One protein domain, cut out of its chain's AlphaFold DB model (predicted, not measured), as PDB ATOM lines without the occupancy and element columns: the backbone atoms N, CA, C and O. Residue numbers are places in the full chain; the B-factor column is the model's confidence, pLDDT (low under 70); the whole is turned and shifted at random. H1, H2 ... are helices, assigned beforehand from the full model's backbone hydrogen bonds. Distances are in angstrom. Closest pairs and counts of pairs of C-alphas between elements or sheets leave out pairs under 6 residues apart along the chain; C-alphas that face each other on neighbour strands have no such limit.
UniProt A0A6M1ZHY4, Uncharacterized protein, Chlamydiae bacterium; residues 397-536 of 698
ATOM      1  N   SER A 397      81.914  -0.674  44.418       84.56
ATOM      2  CA  SER A 397      81.733  -0.159  43.050       84.56
ATOM      3  C   SER A 397      81.884   1.362  42.931       84.56
ATOM      4  O   SER A 397      82.388   1.847  41.922       84.56
ATOM      5  N   LEU A 398      81.472   2.129  43.947       82.56
ATOM      6  CA  LEU A 398      81.633   3.588  43.960       82.56
ATOM      7  C   LEU A 398      83.086   3.987  44.200       82.56
ATOM      8  O   LEU A 398      83.565   4.954  43.614       82.56
ATOM      9  N   VAL A 399      83.783   3.226  45.044       85.62
ATOM     10  CA  VAL A 399      85.220   3.387  45.274       85.62
ATOM     11  C   VAL A 399      85.981   3.097  43.981       85.62
ATOM     12  O   VAL A 399      86.755   3.942  43.540       85.62
ATOM     13  N   ASP A 400      85.694   1.976  43.319       87.00
ATOM     14  CA  ASP A 400      86.294   1.600  42.036       87.00
ATOM     15  C   ASP A 400      86.045   2.672  40.963       87.00
ATOM     16  O   ASP A 400      86.987   3.112  40.299       87.00
ATOM     17  N   LEU A 401      84.803   3.164  40.850       88.00
ATOM     18  CA  LEU A 401      84.440   4.270  39.957       88.00
ATOM     19  C   LEU A 401      85.260   5.533  40.252       88.00
ATOM     20  O   LEU A 401      85.776   6.148  39.324       88.00
ATOM     21  N   ALA A 402      85.419   5.905  41.525       85.31
ATOM     22  CA  ALA A 402      86.193   7.076  41.941       85.31
ATOM     23  C   ALA A 402      87.700   6.930  41.654       85.31
ATOM     24  O   ALA A 402      88.335   7.885  41.195       85.31
ATOM     25  N   PHE A 403      88.272   5.741  41.884       86.50
ATOM     26  CA  PHE A 403      89.663   5.419  41.544       86.50
ATOM     27  C   PHE A 403      89.904   5.564  40.046       86.50
ATOM     28  O   PHE A 403      90.801   6.302  39.634       86.50
ATOM     29  N   GLY A 404      89.062   4.912  39.245       90.00
ATOM     30  CA  GLY A 404      89.111   5.013  37.798       90.00
ATOM     31  C   GLY A 404      88.969   6.451  37.331       90.00
ATOM     32  O   GLY A 404      89.811   6.946  36.595       90.00
ATOM     33  N   PHE A 405      87.954   7.162  37.822       88.75
ATOM     34  CA  PHE A 405      87.705   8.565  37.495       88.75
ATOM     35  C   PHE A 405      88.916   9.464  37.742       88.75
ATOM     36  O   PHE A 405      89.296  10.246  36.873       88.75
ATOM     37  N   THR A 406      89.572   9.291  38.886       84.75
ATOM     38  CA  THR A 406      90.790  10.027  39.242       84.75
ATOM     39  C   THR A 406      91.941   9.730  38.281       84.75
ATOM     40  O   THR A 406      92.582  10.651  37.777       84.75
ATOM     41  N   GLU A 407      92.186   8.448  37.995       88.94
ATOM     42  CA  GLU A 407      93.202   8.012  37.029       88.94
ATOM     43  C   GLU A 407      92.919   8.580  35.629       88.94
ATOM     44  O   GLU A 407      93.816   9.083  34.951       88.94
ATOM     45  N   GLY A 408      91.648   8.556  35.230       89.44
ATOM     46  CA  GLY A 408      91.158   9.106  33.981       89.44
ATOM     47  C   GLY A 408      91.434  10.597  33.851       89.44
ATOM     48  O   GLY A 408      91.988  11.010  32.842       89.44
ATOM     49  N   ILE A 409      91.096  11.403  34.865       84.94
ATOM     50  CA  ILE A 409      91.345  12.856  34.842       84.94
ATOM     51  C   ILE A 409      92.823  13.147  34.585       84.94
ATOM     52  O   ILE A 409      93.139  13.995  33.752       84.94
ATOM     53  N   LEU A 410      93.723  12.434  35.268       83.12
ATOM     54  CA  LEU A 410      95.167  12.617  35.109       83.12
ATOM     55  C   LEU A 410      95.632  12.256  33.691       83.12
ATOM     56  O   LEU A 410      96.355  13.033  33.072       83.12
ATOM     57  N   SER A 411      95.162  11.125  33.158       87.00
ATOM     58  CA  SER A 411      95.437  10.687  31.782       87.00
ATOM     59  C   SER A 411      94.889  11.673  30.738       87.00
ATOM     60  O   SER A 411      95.580  12.069  29.801       87.00
ATOM     61  N   GLY A 412      93.649  12.132  30.914       85.62
ATOM     62  CA  GLY A 412      93.011  13.117  30.041       85.62
ATOM     63  C   GLY A 412      93.740  14.459  30.042       85.62
ATOM     64  O   GLY A 412      93.945  15.044  28.979       85.62
ATOM     65  N   ALA A 413      94.180  14.917  31.217       80.56
ATOM     66  CA  ALA A 413      94.968  16.136  31.361       80.56
ATOM     67  C   ALA A 413      96.353  16.017  30.699       80.56
ATOM     68  O   ALA A 413      96.834  16.971  30.093       80.56
ATOM     69  N   GLU A 414      96.997  14.847  30.765       79.25
ATOM     70  CA  GLU A 414      98.247  14.595  30.039       79.25
ATOM     71  C   GLU A 414      98.037  14.707  28.519       79.25
ATOM     72  O   GLU A 414      98.792  15.411  27.846       79.25
ATOM     73  N   HIS A 415      96.967  14.104  27.989       80.44
ATOM     74  CA  HIS A 415      96.627  14.199  26.567       80.44
ATOM     75  C   HIS A 415      96.289  15.628  26.123       80.44
ATOM     76  O   HIS A 415      96.705  16.056  25.044       80.44
ATOM     77  N   SER A 416      95.554  16.394  26.937       76.31
ATOM     78  CA  SER A 416      95.233  17.781  26.587       76.31
ATOM     79  C   SER A 416      96.486  18.651  26.521       76.31
ATOM     80  O   SER A 416      96.572  19.503  25.639       76.31
ATOM     81  N   LEU A 417      97.492  18.398  27.368       70.44
ATOM     82  CA  LEU A 417      98.790  19.075  27.303       70.44
ATOM     83  C   LEU A 417      99.580  18.727  26.032       70.44
ATOM     84  O   LEU A 417     100.263  19.600  25.494       70.44
ATOM     85  N   THR A 418      99.508  17.484  25.542       70.75
ATOM     86  CA  THR A 418     100.236  17.058  24.333       70.75
ATOM     87  C   THR A 418      99.578  17.516  23.035       70.75
ATOM     88  O   THR A 418     100.283  17.809  22.070       70.75
ATOM     89  N   ASP A 419      98.247  17.619  23.013       67.25
ATOM     90  CA  ASP A 419      97.472  17.958  21.814       67.25
ATOM     91  C   ASP A 419      97.292  19.487  21.613       67.25
ATOM     92  O   ASP A 419      96.725  19.925  20.607       67.25
ATOM     93  N   PHE A 420      97.773  20.332  22.539       61.50
ATOM     94  CA  PHE A 420      97.392  21.751  22.597       61.50
ATOM     95  C   PHE A 420      98.130  22.686  21.612       61.50
ATOM     96  O   PHE A 420      99.348  22.871  21.665       61.50
ATOM     97  N   ILE A 421      97.356  23.397  20.778       46.84
ATOM     98  CA  ILE A 421      97.790  24.567  19.995       46.84
ATOM     99  C   ILE A 421      97.700  25.838  20.877       46.84
ATOM    100  O   ILE A 421      96.643  26.093  21.459       46.84
ATOM    101  N   PRO A 422      98.731  26.712  20.926       42.16
ATOM    102  CA  PRO A 422      98.783  27.901  21.797       42.16
ATOM    103  C   PRO A 422      97.663  28.956  21.655       42.16
ATOM    104  O   PRO A 422      97.613  29.899  22.440       42.16
ATOM    105  N   SER A 423      96.775  28.865  20.662       32.16
ATOM    106  CA  SER A 423      95.761  29.898  20.388       32.16
ATOM    107  C   SER A 423      94.502  29.810  21.261       32.16
ATOM    108  O   SER A 423      93.706  30.740  21.253       32.16
ATOM    109  N   MET A 424      94.328  28.729  22.029       42.44
ATOM    110  CA  MET A 424      93.190  28.507  22.940       42.44
ATOM    111  C   MET A 424      93.508  28.861  24.405       42.44
ATOM    112  O   MET A 424      92.725  28.558  25.304       42.44
ATOM    113  N   CYS A 425      94.634  29.529  24.679       42.94
ATOM    114  CA  CYS A 425      95.037  29.916  26.036       42.94
ATOM    115  C   CYS A 425      94.078  30.902  26.742       42.94
ATOM    116  O   CYS A 425      94.227  31.120  27.939       42.94
ATOM    117  N   SER A 426      93.065  31.455  26.063       37.75
ATOM    118  CA  SER A 426      91.952  32.150  26.732       37.75
ATOM    119  C   SER A 426      90.979  31.182  27.417       37.75
ATOM    120  O   SER A 426      90.459  31.493  28.477       37.75
ATOM    121  N   SER A 427      90.770  29.989  26.861       39.34
ATOM    122  CA  SER A 427      89.970  28.896  27.444       39.34
ATOM    123  C   SER A 427      90.736  28.100  28.510       39.34
ATOM    124  O   SER A 427      90.119  27.463  29.358       39.34
ATOM    125  N   LEU A 428      92.072  28.215  28.553       39.25
ATOM    126  CA  LEU A 428      92.859  27.780  29.715       39.25
ATOM    127  C   LEU A 428      92.513  28.566  30.989       39.25
ATOM    128  O   LEU A 428      92.776  28.055  32.066       39.25
ATOM    129  N   TYR A 429      91.879  29.741  30.884       43.88
ATOM    130  CA  TYR A 429      91.285  30.437  32.032       43.88
ATOM    131  C   TYR A 429      90.137  29.615  32.665       43.88
ATOM    132  O   TYR A 429      90.000  29.598  33.882       43.88
ATOM    133  N   GLY A 430      89.374  28.861  31.858       43.16
ATOM    134  CA  GLY A 430      88.326  27.939  32.324       43.16
ATOM    135  C   GLY A 430      88.878  26.607  32.846       43.16
ATOM    136  O   GLY A 430      88.509  26.163  33.929       43.16
ATOM    137  N   LEU A 431      89.874  26.020  32.167       40.66
ATOM    138  CA  LEU A 431      90.595  24.839  32.683       40.66
ATOM    139  C   LEU A 431      91.373  25.147  33.979       40.66
ATOM    140  O   LEU A 431      91.465  24.289  34.855       40.66
ATOM    141  N   SER A 432      91.870  26.379  34.149       45.16
ATOM    142  CA  SER A 432      92.434  26.861  35.417       45.16
ATOM    143  C   SER A 432      91.385  27.209  36.476       45.16
ATOM    144  O   SER A 432      91.777  27.546  37.584       45.16
ATOM    145  N   ASN A 433      90.091  27.126  36.181       44.31
ATOM    146  CA  ASN A 433      89.024  27.278  37.173       44.31
ATOM    147  C   ASN A 433      88.345  25.930  37.497       44.31
ATOM    148  O   ASN A 433      87.781  25.771  38.571       44.31
ATOM    149  N   GLY A 434      88.451  24.916  36.630       46.28
ATOM    150  CA  GLY A 434      87.645  23.695  36.748       46.28
ATOM    151  C   GLY A 434      88.282  22.468  37.411       46.28
ATOM    152  O   GLY A 434      87.542  21.625  37.889       46.28
ATOM    153  N   LEU A 435      89.607  22.302  37.465       49.56
ATOM    154  CA  LEU A 435      90.213  21.019  37.896       49.56
ATOM    155  C   LEU A 435      91.498  21.201  38.732       49.56
ATOM    156  O   LEU A 435      92.448  20.433  38.607       49.56
ATOM    157  N   TRP A 436      91.580  22.228  39.588       49.06
ATOM    158  CA  TRP A 436      92.776  22.414  40.438       49.06
ATOM    159  C   TRP A 436      92.909  21.386  41.548       49.06
ATOM    160  O   TRP A 436      94.028  21.049  41.943       49.06
ATOM    161  N   ALA A 437      91.793  20.852  42.026       46.72
ATOM    162  CA  ALA A 437      91.832  19.614  42.761       46.72
ATOM    163  C   ALA A 437      91.869  18.477  41.740       46.72
ATOM    164  O   ALA A 437      90.877  17.787  41.520       46.72
ATOM    165  N   PHE A 438      93.044  18.234  41.145       50.88
ATOM    166  CA  PHE A 438      93.382  16.843  40.878       50.88
ATOM    167  C   PHE A 438      93.045  16.117  42.165       50.88
ATOM    168  O   PHE A 438      93.544  16.499  43.229       50.88
ATOM    169  N   VAL A 439      92.115  15.176  42.083       51.84
ATOM    170  CA  VAL A 439      91.801  14.301  43.194       51.84
ATOM    171  C   VAL A 439      93.142  13.687  43.598       51.84
ATOM    172  O   VAL A 439      93.666  12.809  42.918       51.84
ATOM    173  N   CYS A 440      93.770  14.236  44.640       50.91
ATOM    174  CA  CYS A 440      95.112  13.823  45.048       50.91
ATOM    175  C   CYS A 440      95.056  12.396  45.597       50.91
ATOM    176  O   CYS A 440      96.044  11.665  45.569       50.91
ATOM    177  N   SER A 441      93.872  12.005  46.069       58.62
ATOM    178  CA  SER A 441      93.549  10.680  46.548       58.62
ATOM    179  C   SER A 441      92.092  10.344  46.217       58.62
ATOM    180  O   SER A 441      91.204  11.123  46.556       58.62
ATOM    181  N   PRO A 442      91.802   9.171  45.637       58.56
ATOM    182  CA  PRO A 442      90.438   8.670  45.431       58.56
ATOM    183  C   PRO A 442      89.584   8.623  46.711       58.56
ATOM    184  O   PRO A 442      88.360   8.654  46.640       58.56
ATOM    185  N   LEU A 443      90.224   8.602  47.889       60.94
ATOM    186  CA  LEU A 443      89.564   8.687  49.199       60.94
ATOM    187  C   LEU A 443      89.068  10.100  49.543       60.94
ATOM    188  O   LEU A 443      88.242  10.256  50.438       60.94
ATOM    189  N   GLU A 444      89.588  11.121  48.866       66.81
ATOM    190  CA  GLU A 444      89.207  12.523  49.048       66.81
ATOM    191  C   GLU A 444      88.074  12.937  48.102       66.81
ATOM    192  O   GLU A 444      87.536  14.029  48.260       66.81
ATOM    193  N   VAL A 445      87.669  12.076  47.155       75.06
ATOM    194  CA  VAL A 445      86.522  12.342  46.277       75.06
ATOM    195  C   VAL A 445      85.251  12.415  47.113       75.06
ATOM    196  O   VAL A 445      84.918  11.496  47.865       75.06
ATOM    197  N   SER A 446      84.511  13.510  46.964       81.81
ATOM    198  CA  SER A 446      83.220  13.663  47.622       81.81
ATOM    199  C   SER A 446      82.199  12.657  47.091       81.81
ATOM    200  O   SER A 446      82.173  12.337  45.902       81.81
ATOM    201  N   GLN A 447      81.287  12.207  47.953       84.31
ATOM    202  CA  GLN A 447      80.148  11.384  47.540       84.31
ATOM    203  C   GLN A 447      79.333  12.082  46.438       84.31
ATOM    204  O   GLN A 447      78.902  11.428  45.493       84.31
ATOM    205  N   ASN A 448      79.187  13.409  46.517       82.56
ATOM    206  CA  ASN A 448      78.494  14.215  45.510       82.56
ATOM    207  C   ASN A 448      79.181  14.136  44.140       82.56
ATOM    208  O   ASN A 448      78.501  13.976  43.133       82.56
ATOM    209  N   MET A 449      80.518  14.181  44.098       84.44
ATOM    210  CA  MET A 449      81.275  14.019  42.855       84.44
ATOM    211  C   MET A 449      81.063  12.624  42.260       84.44
ATOM    212  O   MET A 449      80.762  12.502  41.078       84.44
ATOM    213  N   VAL A 450      81.155  11.568  43.077       84.62
ATOM    214  CA  VAL A 450      80.933  10.193  42.595       84.62
ATOM    215  C   VAL A 450      79.502   9.999  42.090       84.62
ATOM    216  O   VAL A 450      79.311   9.401  41.035       84.62
ATOM    217  N   ASN A 451      78.505  10.542  42.794       85.69
ATOM    218  CA  ASN A 451      77.106  10.490  42.368       85.69
ATOM    219  C   ASN A 451      76.907  11.202  41.024       85.69
ATOM    220  O   ASN A 451      76.260  10.651  40.139       85.69
ATOM    221  N   ALA A 452      77.507  12.379  40.838       81.75
ATOM    222  CA  ALA A 452      77.401  13.129  39.591       81.75
ATOM    223  C   ALA A 452      78.107  12.409  38.420       81.75
ATOM    224  O   ALA A 452      77.577  12.352  37.311       81.75
ATOM    225  N   VAL A 453      79.256  11.766  38.668       84.81
ATOM    226  CA  VAL A 453      79.937  10.898  37.687       84.81
ATOM    227  C   VAL A 453      79.093   9.666  37.353       84.81
ATOM    228  O   VAL A 453      79.005   9.271  36.191       84.81
ATOM    229  N   GLN A 454      78.434   9.063  38.342       86.81
ATOM    230  CA  GLN A 454      77.522   7.944  38.116       86.81
ATOM    231  C   GLN A 454      76.292   8.374  37.303       86.81
ATOM    232  O   GLN A 454      75.901   7.666  36.374       86.81
ATOM    233  N   ALA A 455      75.710   9.537  37.601       83.44
ATOM    234  CA  ALA A 455      74.609  10.106  36.833       83.44
ATOM    235  C   ALA A 455      75.034  10.390  35.384       83.44
ATOM    236  O   ALA A 455      74.289  10.082  34.452       83.44
ATOM    237  N   LEU A 456      76.263  10.878  35.175       83.25
ATOM    238  CA  LEU A 456      76.858  11.025  33.846       83.25
ATOM    239  C   LEU A 456      76.997   9.675  33.135       83.25
ATOM    240  O   LEU A 456      76.612   9.550  31.975       83.25
ATOM    241  N   ALA A 457      77.486   8.646  33.827       85.25
ATOM    242  CA  ALA A 457      77.619   7.305  33.269       85.25
ATOM    243  C   ALA A 457      76.266   6.739  32.796       85.25
ATOM    244  O   ALA A 457      76.146   6.237  31.679       85.25
ATOM    245  N   GLN A 458      75.230   6.875  33.626       83.94
ATOM    246  CA  GLN A 458      73.862   6.457  33.307       83.94
ATOM    247  C   GLN A 458      73.248   7.287  32.173       83.94
ATOM    248  O   GLN A 458      72.510   6.767  31.331       83.94
ATOM    249  N   PHE A 459      73.542   8.585  32.135       83.50
ATOM    250  CA  PHE A 459      73.129   9.465  31.050       83.50
ATOM    251  C   PHE A 459      73.714   8.997  29.713       83.50
ATOM    252  O   PHE A 459      72.965   8.828  28.750       83.50
ATOM    253  N   LEU A 460      75.018   8.708  29.678       81.75
ATOM    254  CA  LEU A 460      75.712   8.213  28.489       81.75
ATOM    255  C   LEU A 460      75.208   6.829  28.042       81.75
ATOM    256  O   LEU A 460      75.090   6.599  26.842       81.75
ATOM    257  N   ASP A 461      74.843   5.943  28.978       79.88
ATOM    258  CA  ASP A 461      74.259   4.626  28.662       79.88
ATOM    259  C   ASP A 461      72.864   4.717  28.016       79.88
ATOM    260  O   ASP A 461      72.455   3.820  27.281       79.88
ATOM    261  N   SER A 462      72.095   5.762  28.338       76.12
ATOM    262  CA  SER A 462      70.667   5.856  27.998       76.12
ATOM    263  C   SER A 462      70.356   6.743  26.791       76.12
ATOM    264  O   SER A 462      69.235   6.695  26.280       76.12
ATOM    265  N   HIS A 463      71.306   7.556  26.323       73.81
ATOM    266  CA  HIS A 463      71.040   8.561  25.293       73.81
ATOM    267  C   HIS A 463      71.300   8.059  23.867       73.81
ATOM    268  O   HIS A 463      72.403   7.663  23.501       73.81
ATOM    269  N   SER A 464      70.274   8.163  23.018       64.94
ATOM    270  CA  SER A 464      70.293   7.766  21.599       64.94
ATOM    271  C   SER A 464      71.190   8.633  20.708       64.94
ATOM    272  O   SER A 464      71.489   8.262  19.577       64.94
ATOM    273  N   THR A 465      71.643   9.783  21.205       64.50
ATOM    274  CA  THR A 465      72.531  10.719  20.500       64.50
ATOM    275  C   THR A 465      74.006  10.311  20.545       64.50
ATOM    276  O   THR A 465      74.855  11.012  19.990       64.50
ATOM    277  N   LEU A 466      74.316   9.164  21.156       63.75
ATOM    278  CA  LEU A 466      75.664   8.626  21.313       63.75
ATOM    279  C   LEU A 466      76.458   8.594  19.995       63.75
ATOM    280  O   LEU A 466      77.636   8.923  20.004       63.75
ATOM    281  N   GLU A 467      75.834   8.294  18.852       62.22
ATOM    282  CA  GLU A 467      76.525   8.257  17.548       62.22
ATOM    283  C   GLU A 467      77.095   9.622  17.118       62.22
ATOM    284  O   GLU A 467      78.207   9.708  16.586       62.22
ATOM    285  N   VAL A 468      76.362  10.709  17.388       61.03
ATOM    286  CA  VAL A 468      76.815  12.076  17.085       61.03
ATOM    287  C   VAL A 468      77.996  12.435  17.985       61.03
ATOM    288  O   VAL A 468      79.007  12.962  17.520       61.03
ATOM    289  N   PHE A 469      77.918  12.070  19.264       68.25
ATOM    290  CA  PHE A 469      78.959  12.383  20.237       68.25
ATOM    291  C   PHE A 469      80.201  11.515  20.098       68.25
ATOM    292  O   PHE A 469      81.300  12.024  20.248       68.25
ATOM    293  N   GLN A 470      80.065  10.254  19.701       72.88
ATOM    294  CA  GLN A 470      81.187   9.371  19.380       72.88
ATOM    295  C   GLN A 470      82.057   9.892  18.225       72.88
ATOM    296  O   GLN A 470      83.187   9.431  18.043       72.88
ATOM    297  N   THR A 471      81.538  10.825  17.422       67.06
ATOM    298  CA  THR A 471      82.314  11.519  16.387       67.06
ATOM    299  C   THR A 471      83.133  12.676  16.968       67.06
ATOM    300  O   THR A 471      84.236  12.931  16.492       67.06
ATOM    301  N   LEU A 472      82.617  13.359  17.994       75.75
ATOM    302  CA  LEU A 472      83.261  14.512  18.634       75.75
ATOM    303  C   LEU A 472      84.197  14.114  19.787       75.75
ATOM    304  O   LEU A 472      85.227  14.748  19.981       75.75
ATOM    305  N   ILE A 473      83.841  13.060  20.523       85.75
ATOM    306  CA  ILE A 473      84.536  12.530  21.699       85.75
ATOM    307  C   ILE A 473      84.723  11.020  21.465       85.75
ATOM    308  O   ILE A 473      83.855  10.219  21.829       85.75
ATOM    309  N   PRO A 474      85.816  10.605  20.797       86.56
ATOM    310  CA  PRO A 474      86.063   9.205  20.447       86.56
ATOM    311  C   PRO A 474      86.058   8.258  21.651       86.56
ATOM    312  O   PRO A 474      85.629   7.113  21.521       86.56
ATOM    313  N   GLU A 475      86.481   8.746  22.817       91.75
ATOM    314  CA  GLU A 475      86.514   8.012  24.083       91.75
ATOM    315  C   GLU A 475      85.111   7.524  24.513       91.75
ATOM    316  O   GLU A 475      84.984   6.502  25.181       91.75
ATOM    317  N   LEU A 476      84.022   8.151  24.040       87.06
ATOM    318  CA  LEU A 476      82.659   7.647  24.274       87.06
ATOM    319  C   LEU A 476      82.377   6.302  23.589       87.06
ATOM    320  O   LEU A 476      81.477   5.580  24.018       87.06
ATOM    321  N   LYS A 477      83.121   5.940  22.532       86.81
ATOM    322  CA  LYS A 477      83.026   4.601  21.920       86.81
ATOM    323  C   LYS A 477      83.571   3.533  22.854       86.81
ATOM    324  O   LYS A 477      82.989   2.458  22.946       86.81
ATOM    325  N   GLU A 478      84.676   3.845  23.526       90.31
ATOM    326  CA  GLU A 478      85.269   2.976  24.536       90.31
ATOM    327  C   GLU A 478      84.318   2.836  25.720       90.31
ATOM    328  O   GLU A 478      83.980   1.717  26.088       90.31
ATOM    329  N   PHE A 479      83.774   3.951  26.219       90.38
ATOM    330  CA  PHE A 479      82.788   3.939  27.300       90.38
ATOM    331  C   PHE A 479      81.587   3.031  26.997       90.38
ATOM    332  O   PHE A 479      81.197   2.215  27.827       90.38
ATOM    333  N   ALA A 480      81.022   3.146  25.793       87.69
ATOM    334  CA  ALA A 480      79.858   2.373  25.368       87.69
ATOM    335  C   ALA A 480      80.127   0.864  25.229       87.69
ATOM    336  O   ALA A 480      79.184   0.075  25.226       87.69
ATOM    337  N   ALA A 481      81.394   0.465  25.090       90.25
ATOM    338  CA  ALA A 481      81.798  -0.935  25.023       90.25
ATOM    339  C   ALA A 481      82.005  -1.568  26.412       90.25
ATOM    340  O   ALA A 481      82.110  -2.790  26.494       90.25
ATOM    341  N   LEU A 482      82.073  -0.764  27.481       90.25
ATOM    342  CA  LEU A 482      82.307  -1.243  28.843       90.25
ATOM    343  C   LEU A 482      81.020  -1.745  29.506       90.25
ATOM    344  O   LEU A 482      79.988  -1.063  29.528       90.25
ATOM    345  N   GLU A 483      81.106  -2.919  30.128       90.50
ATOM    346  CA  GLU A 483      80.026  -3.513  30.913       90.50
ATOM    347  C   GLU A 483      79.789  -2.729  32.220       90.50
ATOM    348  O   GLU A 483      80.680  -2.061  32.750       90.50
ATOM    349  N   LYS A 484      78.560  -2.772  32.759       85.12
ATOM    350  CA  LYS A 484      78.170  -1.979  33.945       85.12
ATOM    351  C   LYS A 484      78.962  -2.341  35.213       85.12
ATOM    352  O   LYS A 484      79.107  -1.502  36.098       85.12
ATOM    353  N   ASP A 485      79.448  -3.573  35.324       88.00
ATOM    354  CA  ASP A 485      80.265  -4.049  36.443       88.00
ATOM    355  C   ASP A 485      81.729  -3.579  36.362       88.00
ATOM    356  O   ASP A 485      82.419  -3.553  37.380       88.00
ATOM    357  N   GLN A 486      82.179  -3.079  35.206       90.31
ATOM    358  CA  GLN A 486      83.505  -2.480  35.008       90.31
ATOM    359  C   GLN A 486      83.558  -1.026  35.512       90.31
ATOM    360  O   GLN A 486      83.968  -0.110  34.799       90.31
ATOM    361  N   SER A 487      83.127  -0.799  36.758       89.88
ATOM    362  CA  SER A 487      82.977   0.544  37.341       89.88
ATOM    363  C   SER A 487      84.276   1.360  37.304       89.88
ATOM    364  O   SER A 487      84.235   2.536  36.954       89.88
ATOM    365  N   GLN A 488      85.432   0.742  37.573       93.56
ATOM    366  CA  GLN A 488      86.733   1.418  37.495       93.56
ATOM    367  C   GLN A 488      87.062   1.897  36.076       93.56
ATOM    368  O   GLN A 488      87.351   3.073  35.878       93.56
ATOM    369  N   GLU A 489      86.971   1.030  35.068       95.38
ATOM    370  CA  GLU A 489      87.276   1.420  33.684       95.38
ATOM    371  C   GLU A 489      86.289   2.475  33.169       95.38
ATOM    372  O   GLU A 489      86.686   3.452  32.539       95.38
ATOM    373  N   ARG A 490      85.002   2.355  33.523       93.62
ATOM    374  CA  ARG A 490      83.988   3.370  33.191       93.62
ATOM    375  C   ARG A 490      84.335   4.720  33.807       93.62
ATOM    376  O   ARG A 490      84.276   5.740  33.119       93.62
ATOM    377  N   GLY A 491      84.752   4.720  35.073       91.00
ATOM    378  CA  GLY A 491      85.274   5.902  35.750       91.00
ATOM    379  C   GLY A 491      86.452   6.494  34.991       91.00
ATOM    380  O   GLY A 491      86.440   7.681  34.684       91.00
ATOM    381  N   LYS A 492      87.427   5.666  34.610       94.38
ATOM    382  CA  LYS A 492      88.633   6.083  33.885       94.38
ATOM    383  C   LYS A 492      88.341   6.720  32.539       94.38
ATOM    384  O   LYS A 492      88.923   7.758  32.225       94.38
ATOM    385  N   VAL A 493      87.414   6.170  31.764       93.75
ATOM    386  CA  VAL A 493      87.027   6.777  30.486       93.75
ATOM    387  C   VAL A 493      86.325   8.119  30.707       93.75
ATOM    388  O   VAL A 493      86.705   9.106  30.078       93.75
ATOM    389  N   ILE A 494      85.374   8.208  31.648       90.56
ATOM    390  CA  ILE A 494      84.713   9.484  31.983       90.56
ATOM    391  C   ILE A 494      85.735  10.517  32.463       90.56
ATOM    392  O   ILE A 494      85.733  11.655  31.999       90.56
ATOM    393  N   GLY A 495      86.635  10.118  33.362       88.62
ATOM    394  CA  GLY A 495      87.704  10.971  33.858       88.62
ATOM    395  C   GLY A 495      88.600  11.460  32.725       88.62
ATOM    396  O   GLY A 495      88.918  12.640  32.675       88.62
ATOM    397  N   THR A 496      88.941  10.588  31.771       90.50
ATOM    398  CA  THR A 496      89.748  10.951  30.594       90.50
ATOM    399  C   THR A 496      89.035  11.989  29.738       90.50
ATOM    400  O   THR A 496      89.655  12.972  29.338       90.50
ATOM    401  N   ILE A 497      87.729  11.827  29.506       87.38
ATOM    402  CA  ILE A 497      86.911  12.802  28.774       87.38
ATOM    403  C   ILE A 497      86.927  14.155  29.492       87.38
ATOM    404  O   ILE A 497      87.262  15.165  28.878       87.38
ATOM    405  N   LEU A 498      86.625  14.189  30.793       84.88
ATOM    406  CA  LEU A 498      86.578  15.448  31.542       84.88
ATOM    407  C   LEU A 498      87.960  16.100  31.685       84.88
ATOM    408  O   LEU A 498      88.076  17.312  31.546       84.88
ATOM    409  N   GLY A 499      89.017  15.319  31.911       82.75
ATOM    410  CA  GLY A 499      90.389  15.826  31.990       82.75
ATOM    411  C   GLY A 499      90.907  16.361  30.651       82.75
ATOM    412  O   GLY A 499      91.684  17.315  30.623       82.75
ATOM    413  N   LYS A 500      90.461  15.772  29.534       83.94
ATOM    414  CA  LYS A 500      90.883  16.170  28.188       83.94
ATOM    415  C   LYS A 500      90.096  17.358  27.638       83.94
ATOM    416  O   LYS A 500      90.696  18.266  27.067       83.94
ATOM    417  N   TYR A 501      88.773  17.344  27.785       81.69
ATOM    418  CA  TYR A 501      87.869  18.308  27.146       81.69
ATOM    419  C   TYR A 501      87.240  19.318  28.118       81.69
ATOM    420  O   TYR A 501      86.554  20.229  27.657       81.69
ATOM    421  N   GLY A 502      87.454  19.174  29.429       81.31
ATOM    422  CA  GLY A 502      86.760  19.953  30.457       81.31
ATOM    423  C   GLY A 502      85.326  19.472  30.704       81.31
ATOM    424  O   GLY A 502      84.824  18.568  30.032       81.31
ATOM    425  N   THR A 503      84.640  20.074  31.676       76.44
ATOM    426  CA  THR A 503      83.211  19.807  31.934       76.44
ATOM    427  C   THR A 503      82.312  20.480  30.899       76.44
ATOM    428  O   THR A 503      81.176  20.062  30.701       76.44
ATOM    429  N   GLU A 504      82.824  21.470  30.168       71.19
ATOM    430  CA  GLU A 504      82.118  22.191  29.112       71.19
ATOM    431  C   GLU A 504      81.724  21.275  27.953       71.19
ATOM    432  O   GLU A 504      80.739  21.551  27.267       71.19
ATOM    433  N   CYS A 505      82.416  20.143  27.766       77.62
ATOM    434  CA  CYS A 505      82.008  19.129  26.796       77.62
ATOM    435  C   CYS A 505      80.581  18.616  27.061       77.62
ATOM    436  O   CYS A 505      79.893  18.216  26.122       77.62
ATOM    437  N   LEU A 506      80.099  18.721  28.309       75.50
ATOM    438  CA  LEU A 506      78.743  18.339  28.675       75.50
ATOM    439  C   LEU A 506      77.673  19.321  28.166       75.50
ATOM    440  O   LEU A 506      76.531  18.933  27.931       75.50
ATOM    441  N   THR A 507      78.031  20.585  27.934       70.06
ATOM    442  CA  THR A 507      77.089  21.582  27.392       70.06
ATOM    443  C   THR A 507      76.662  21.246  25.961       70.06
ATOM    444  O   THR A 507      75.555  21.585  25.544       70.06
ATOM    445  N   LEU A 508      77.490  20.488  25.230       71.38
ATOM    446  CA  LEU A 508      77.197  20.025  23.873       71.38
ATOM    447  C   LEU A 508      76.043  19.016  23.820       71.38
ATOM    448  O   LEU A 508      75.455  18.830  22.756       71.38
ATOM    449  N   PHE A 509      75.700  18.372  24.943       70.38
ATOM    450  CA  PHE A 509      74.594  17.413  24.984       70.38
ATOM    451  C   PHE A 509      73.224  18.080  24.834       70.38
ATOM    452  O   PHE A 509      72.275  17.397  24.453       70.38
ATOM    453  N   GLY A 510      73.114  19.389  25.107       69.56
ATOM    454  CA  GLY A 510      71.915  20.199  24.861       69.56
ATOM    455  C   GLY A 510      70.639  19.730  25.568       69.56
ATOM    456  O   GLY A 510      69.564  20.252  25.286       69.56
ATOM    457  N   SER A 511      70.726  18.736  26.454       79.19
ATOM    458  CA  SER A 511      69.591  18.202  27.197       79.19
ATOM    459  C   SER A 511      69.597  18.736  28.625       79.19
ATOM    460  O   SER A 511      70.646  18.837  29.264       79.19
ATOM    461  N   ALA A 512      68.404  19.016  29.153       76.31
ATOM    462  CA  ALA A 512      68.205  19.462  30.533       76.31
ATOM    463  C   ALA A 512      68.918  18.544  31.549       76.31
ATOM    464  O   ALA A 512      69.546  19.007  32.502       76.31
ATOM    465  N   LYS A 513      68.896  17.224  31.302       77.94
ATOM    466  CA  LYS A 513      69.561  16.229  32.156       77.94
ATOM    467  C   LYS A 513      71.086  16.365  32.138       77.94
ATOM    468  O   LYS A 513      71.696  16.339  33.201       77.94
ATOM    469  N   ALA A 514      71.703  16.561  30.970       79.81
ATOM    470  CA  ALA A 514      73.147  16.779  30.889       79.81
ATOM    471  C   ALA A 514      73.575  18.081  31.573       79.81
ATOM    472  O   ALA A 514      74.593  18.105  32.258       79.81
ATOM    473  N   LEU A 515      72.781  19.145  31.435       80.00
ATOM    474  CA  LEU A 515      73.057  20.430  32.079       80.00
ATOM    475  C   LEU A 515      72.892  20.368  33.598       80.00
ATOM    476  O   LEU A 515      73.661  20.990  34.328       80.00
ATOM    477  N   LYS A 516      71.940  19.579  34.105       84.50
ATOM    478  CA  LYS A 516      71.864  19.266  35.537       84.50
ATOM    479  C   LYS A 516      73.123  18.539  36.022       84.50
ATOM    480  O   LYS A 516      73.752  19.011  36.963       84.50
ATOM    481  N   ILE A 517      73.531  17.466  35.342       82.56
ATOM    482  CA  ILE A 517      74.743  16.702  35.687       82.56
ATOM    483  C   ILE A 517      75.989  17.597  35.640       82.56
ATOM    484  O   ILE A 517      76.831  17.540  36.532       82.56
ATOM    485  N   TYR A 518      76.094  18.466  34.633       84.44
ATOM    486  CA  TYR A 518      77.154  19.468  34.533       84.44
ATOM    487  C   TYR A 518      77.190  20.393  35.757       84.44
ATOM    488  O   TYR A 518      78.250  20.558  36.360       84.44
ATOM    489  N   ARG A 519      76.042  20.959  36.155       85.12
ATOM    490  CA  ARG A 519      75.935  21.841  37.329       85.12
ATOM    491  C   ARG A 519      76.315  21.116  38.617       85.12
ATOM    492  O   ARG A 519      77.051  21.669  39.428       85.12
ATOM    493  N   GLU A 520      75.876  19.873  38.788       85.38
ATOM    494  CA  GLU A 520      76.231  19.047  39.948       85.38
ATOM    495  C   GLU A 520      77.730  18.735  39.994       85.38
ATOM    496  O   GLU A 520      78.350  18.887  41.047       85.38
ATOM    497  N   LEU A 521      78.340  18.378  38.857       82.00
ATOM    498  CA  LEU A 521      79.789  18.179  38.747       82.00
ATOM    499  C   LEU A 521      80.555  19.467  39.068       82.00
ATOM    500  O   LEU A 521      81.508  19.435  39.847       82.00
ATOM    501  N   LYS A 522      80.123  20.606  38.515       84.75
ATOM    502  CA  LYS A 522      80.715  21.928  38.760       84.75
ATOM    503  C   LYS A 522      80.632  22.308  40.240       84.75
ATOM    504  O   LYS A 522      81.651  22.652  40.836       84.75
ATOM    505  N   ALA A 523      79.457  22.183  40.856       85.94
ATOM    506  CA  ALA A 523      79.249  22.484  42.269       85.94
ATOM    507  C   ALA A 523      80.045  21.538  43.184       85.94
ATOM    508  O   ALA A 523      80.688  21.997  44.128       85.94
ATOM    509  N   ALA A 524      80.062  20.232  42.893       85.31
ATOM    510  CA  ALA A 524      80.832  19.250  43.657       85.31
ATOM    511  C   ALA A 524      82.343  19.509  43.559       85.31
ATOM    512  O   ALA A 524      83.050  19.415  44.565       85.31
ATOM    513  N   ASN A 525      82.831  19.869  42.370       82.81
ATOM    514  CA  ASN A 525      84.222  20.246  42.154       82.81
ATOM    515  C   ASN A 525      84.590  21.541  42.893       82.81
ATOM    516  O   ASN A 525      85.627  21.605  43.556       82.81
ATOM    517  N   GLY A 526      83.730  22.558  42.804       84.94
ATOM    518  CA  GLY A 526      83.904  23.826  43.502       84.94
ATOM    519  C   GLY A 526      83.943  23.630  45.016       84.94
ATOM    520  O   GLY A 526      84.878  24.086  45.666       84.94
ATOM    521  N   ALA A 527      83.003  22.856  45.570       88.12
ATOM    522  CA  ALA A 527      83.002  22.489  46.984       88.12
ATOM    523  C   ALA A 527      84.306  21.796  47.387       88.12
ATOM    524  O   ALA A 527      84.934  22.197  48.362       88.12
ATOM    525  N   LEU A 528      84.734  20.779  46.631       83.75
ATOM    526  CA  LEU A 528      85.954  20.027  46.917       83.75
ATOM    527  C   LEU A 528      87.190  20.928  46.886       83.75
ATOM    528  O   LEU A 528      87.982  20.907  47.821       83.75
ATOM    529  N   THR A 529      87.298  21.787  45.875       81.94
ATOM    530  CA  THR A 529      88.387  22.758  45.758       81.94
ATOM    531  C   THR A 529      88.389  23.735  46.927       81.94
ATOM    532  O   THR A 529      89.431  23.950  47.543       81.94
ATOM    533  N   LEU A 530      87.233  24.294  47.290       85.44
ATOM    534  CA  LEU A 530      87.111  25.228  48.410       85.44
ATOM    535  C   LEU A 530      87.386  24.561  49.753       85.44
ATOM    536  O   LEU A 530      88.059  25.149  50.596       85.44
ATOM    537  N   ASN A 531      86.954  23.317  49.929       85.88
ATOM    538  CA  ASN A 531      87.283  22.519  51.095       85.88
ATOM    539  C   ASN A 531      88.780  22.237  51.176       85.88
ATOM    540  O   ASN A 531      89.373  22.442  52.226       85.88
ATOM    541  N   THR A 532      89.422  21.833  50.079       80.62
ATOM    542  CA  THR A 532      90.877  21.663  50.033       80.62
ATOM    543  C   THR A 532      91.582  22.985  50.329       80.62
ATOM    544  O   THR A 532      92.509  23.011  51.127       80.62
ATOM    545  N   LEU A 533      91.134  24.111  49.772       77.44
ATOM    546  CA  LEU A 533      91.698  25.430  50.084       77.44
ATOM    547  C   LEU A 533      91.500  25.823  51.556       77.44
ATOM    548  O   LEU A 533      92.395  26.435  52.141       77.44
ATOM    549  N   ALA A 534      90.370  25.445  52.153       82.06
ATOM    550  CA  ALA A 534      90.075  25.652  53.566       82.06
ATOM    551  C   ALA A 534      90.886  24.721  54.491       82.06
ATOM    552  O   ALA A 534      91.240  25.128  55.596       82.06
ATOM    553  N   GLN A 535      91.186  23.493  54.051       76.94
ATOM    554  CA  GLN A 535      91.884  22.456  54.826       76.94
ATOM    555  C   GLN A 535      93.407  22.497  54.689       76.94
ATOM    556  O   GLN A 535      94.122  22.202  55.647       76.94
ATOM    557  N   VAL A 536      93.930  22.817  53.504       66.38
ATOM    558  CA  VAL A 536      95.373  22.906  53.277       66.38
ATOM    559  C   VAL A 536      95.906  23.986  54.211       66.38
ATOM    560  O   VAL A 536      95.359  25.084  54.264       66.38
TER     561      VAL A 536
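Overview. This is residues 397 to 536 of the 698 residues of an uncharacterized protein of Chlamydiae bacterium (UniProt A0A6M1ZHY4). What does the model look like? Two groups of helices are stacked crosswise: H8 with H3 and H7 side by side with it, and H1, H6 and H5 side by side, H6 crossing H3. H4 sits at a corner by H5, and residues 420 to 426 stick out before H2. What is it made of? The printed part has 140 residues, all helix in class, with H1 to H8 in chain order and no named strand; it is compact, with a radius of gyration of the C-alphas of 14.3 A and spans of 42 by 39 by 28 A.

Along the chain. Where is the longest helix? H8, residues 512 to 535, runs 34.1 A to C-alpha 535 at (91.884, 22.456, 54.826). Where are the others? H1, residues 397 to 419, begins at C-alpha 397 (81.733, -0.159, 43.050) and runs 32.0 A; H3 is 447 to 462, 22.4 A, and H6 487 to 501, 21.1 A. H2 is 428 to 434, H4 466 to 472, H5 475 to 481 and H7 503 to 509.

Arrangement. What touches H8? H3 does, opposite ways at a shallow tilt of 23 degrees, closest C-alphas Met 449 and Ala 524, 5.3 A. H7 forms a hairpin with H8, touching its residues 514 to 522 alone, closest C-alphas Leu 506 and Tyr 518, 6.2 A. H2 only just touches H8, by residues 522 to 526 alone, with 3 pairs of C-alphas within 8 A, closest Gly 434 and Asn 525, 7.3 A. What lies beyond? H6 touches H3 about perpendicular, 89 degrees, by residues 490 to 494 alone and H3's 453 to 457 alone, closest C-alphas Ala 457 and Arg 490, 7.5 A. H1 touches H6 the same way at a shallow tilt of 30 degrees, closest C-alphas Gly 408 and Gly 495, 3.9 A. H5 and H6 form a hairpin, closest C-alphas Phe 479 and Val 493, 6.0 A; H4 and H5 touch only at the corner, Gln 470 and Leu 476, 5.4 A. And the backbones? In H1, H2, H3, H5, H6 and H8 every O i to N i+4 pair is within hydrogen-bond range; H4 has 1 of 3 and H7 0 of 3, against 3 of 4 and 4 of 4 O i to N i+3 pairs.

Size, cuts and confidence. How large is it? The two C-alphas farthest apart, Ser 464 and Val 536, are 43.1 A apart. Is it whole? The printed part has no cut, and the link H2 to H3, 12 residues, is long. Where is confidence low? The pLDDT is under 70 in residues 419 to 444, 464 to 469, 471, 510 and 536.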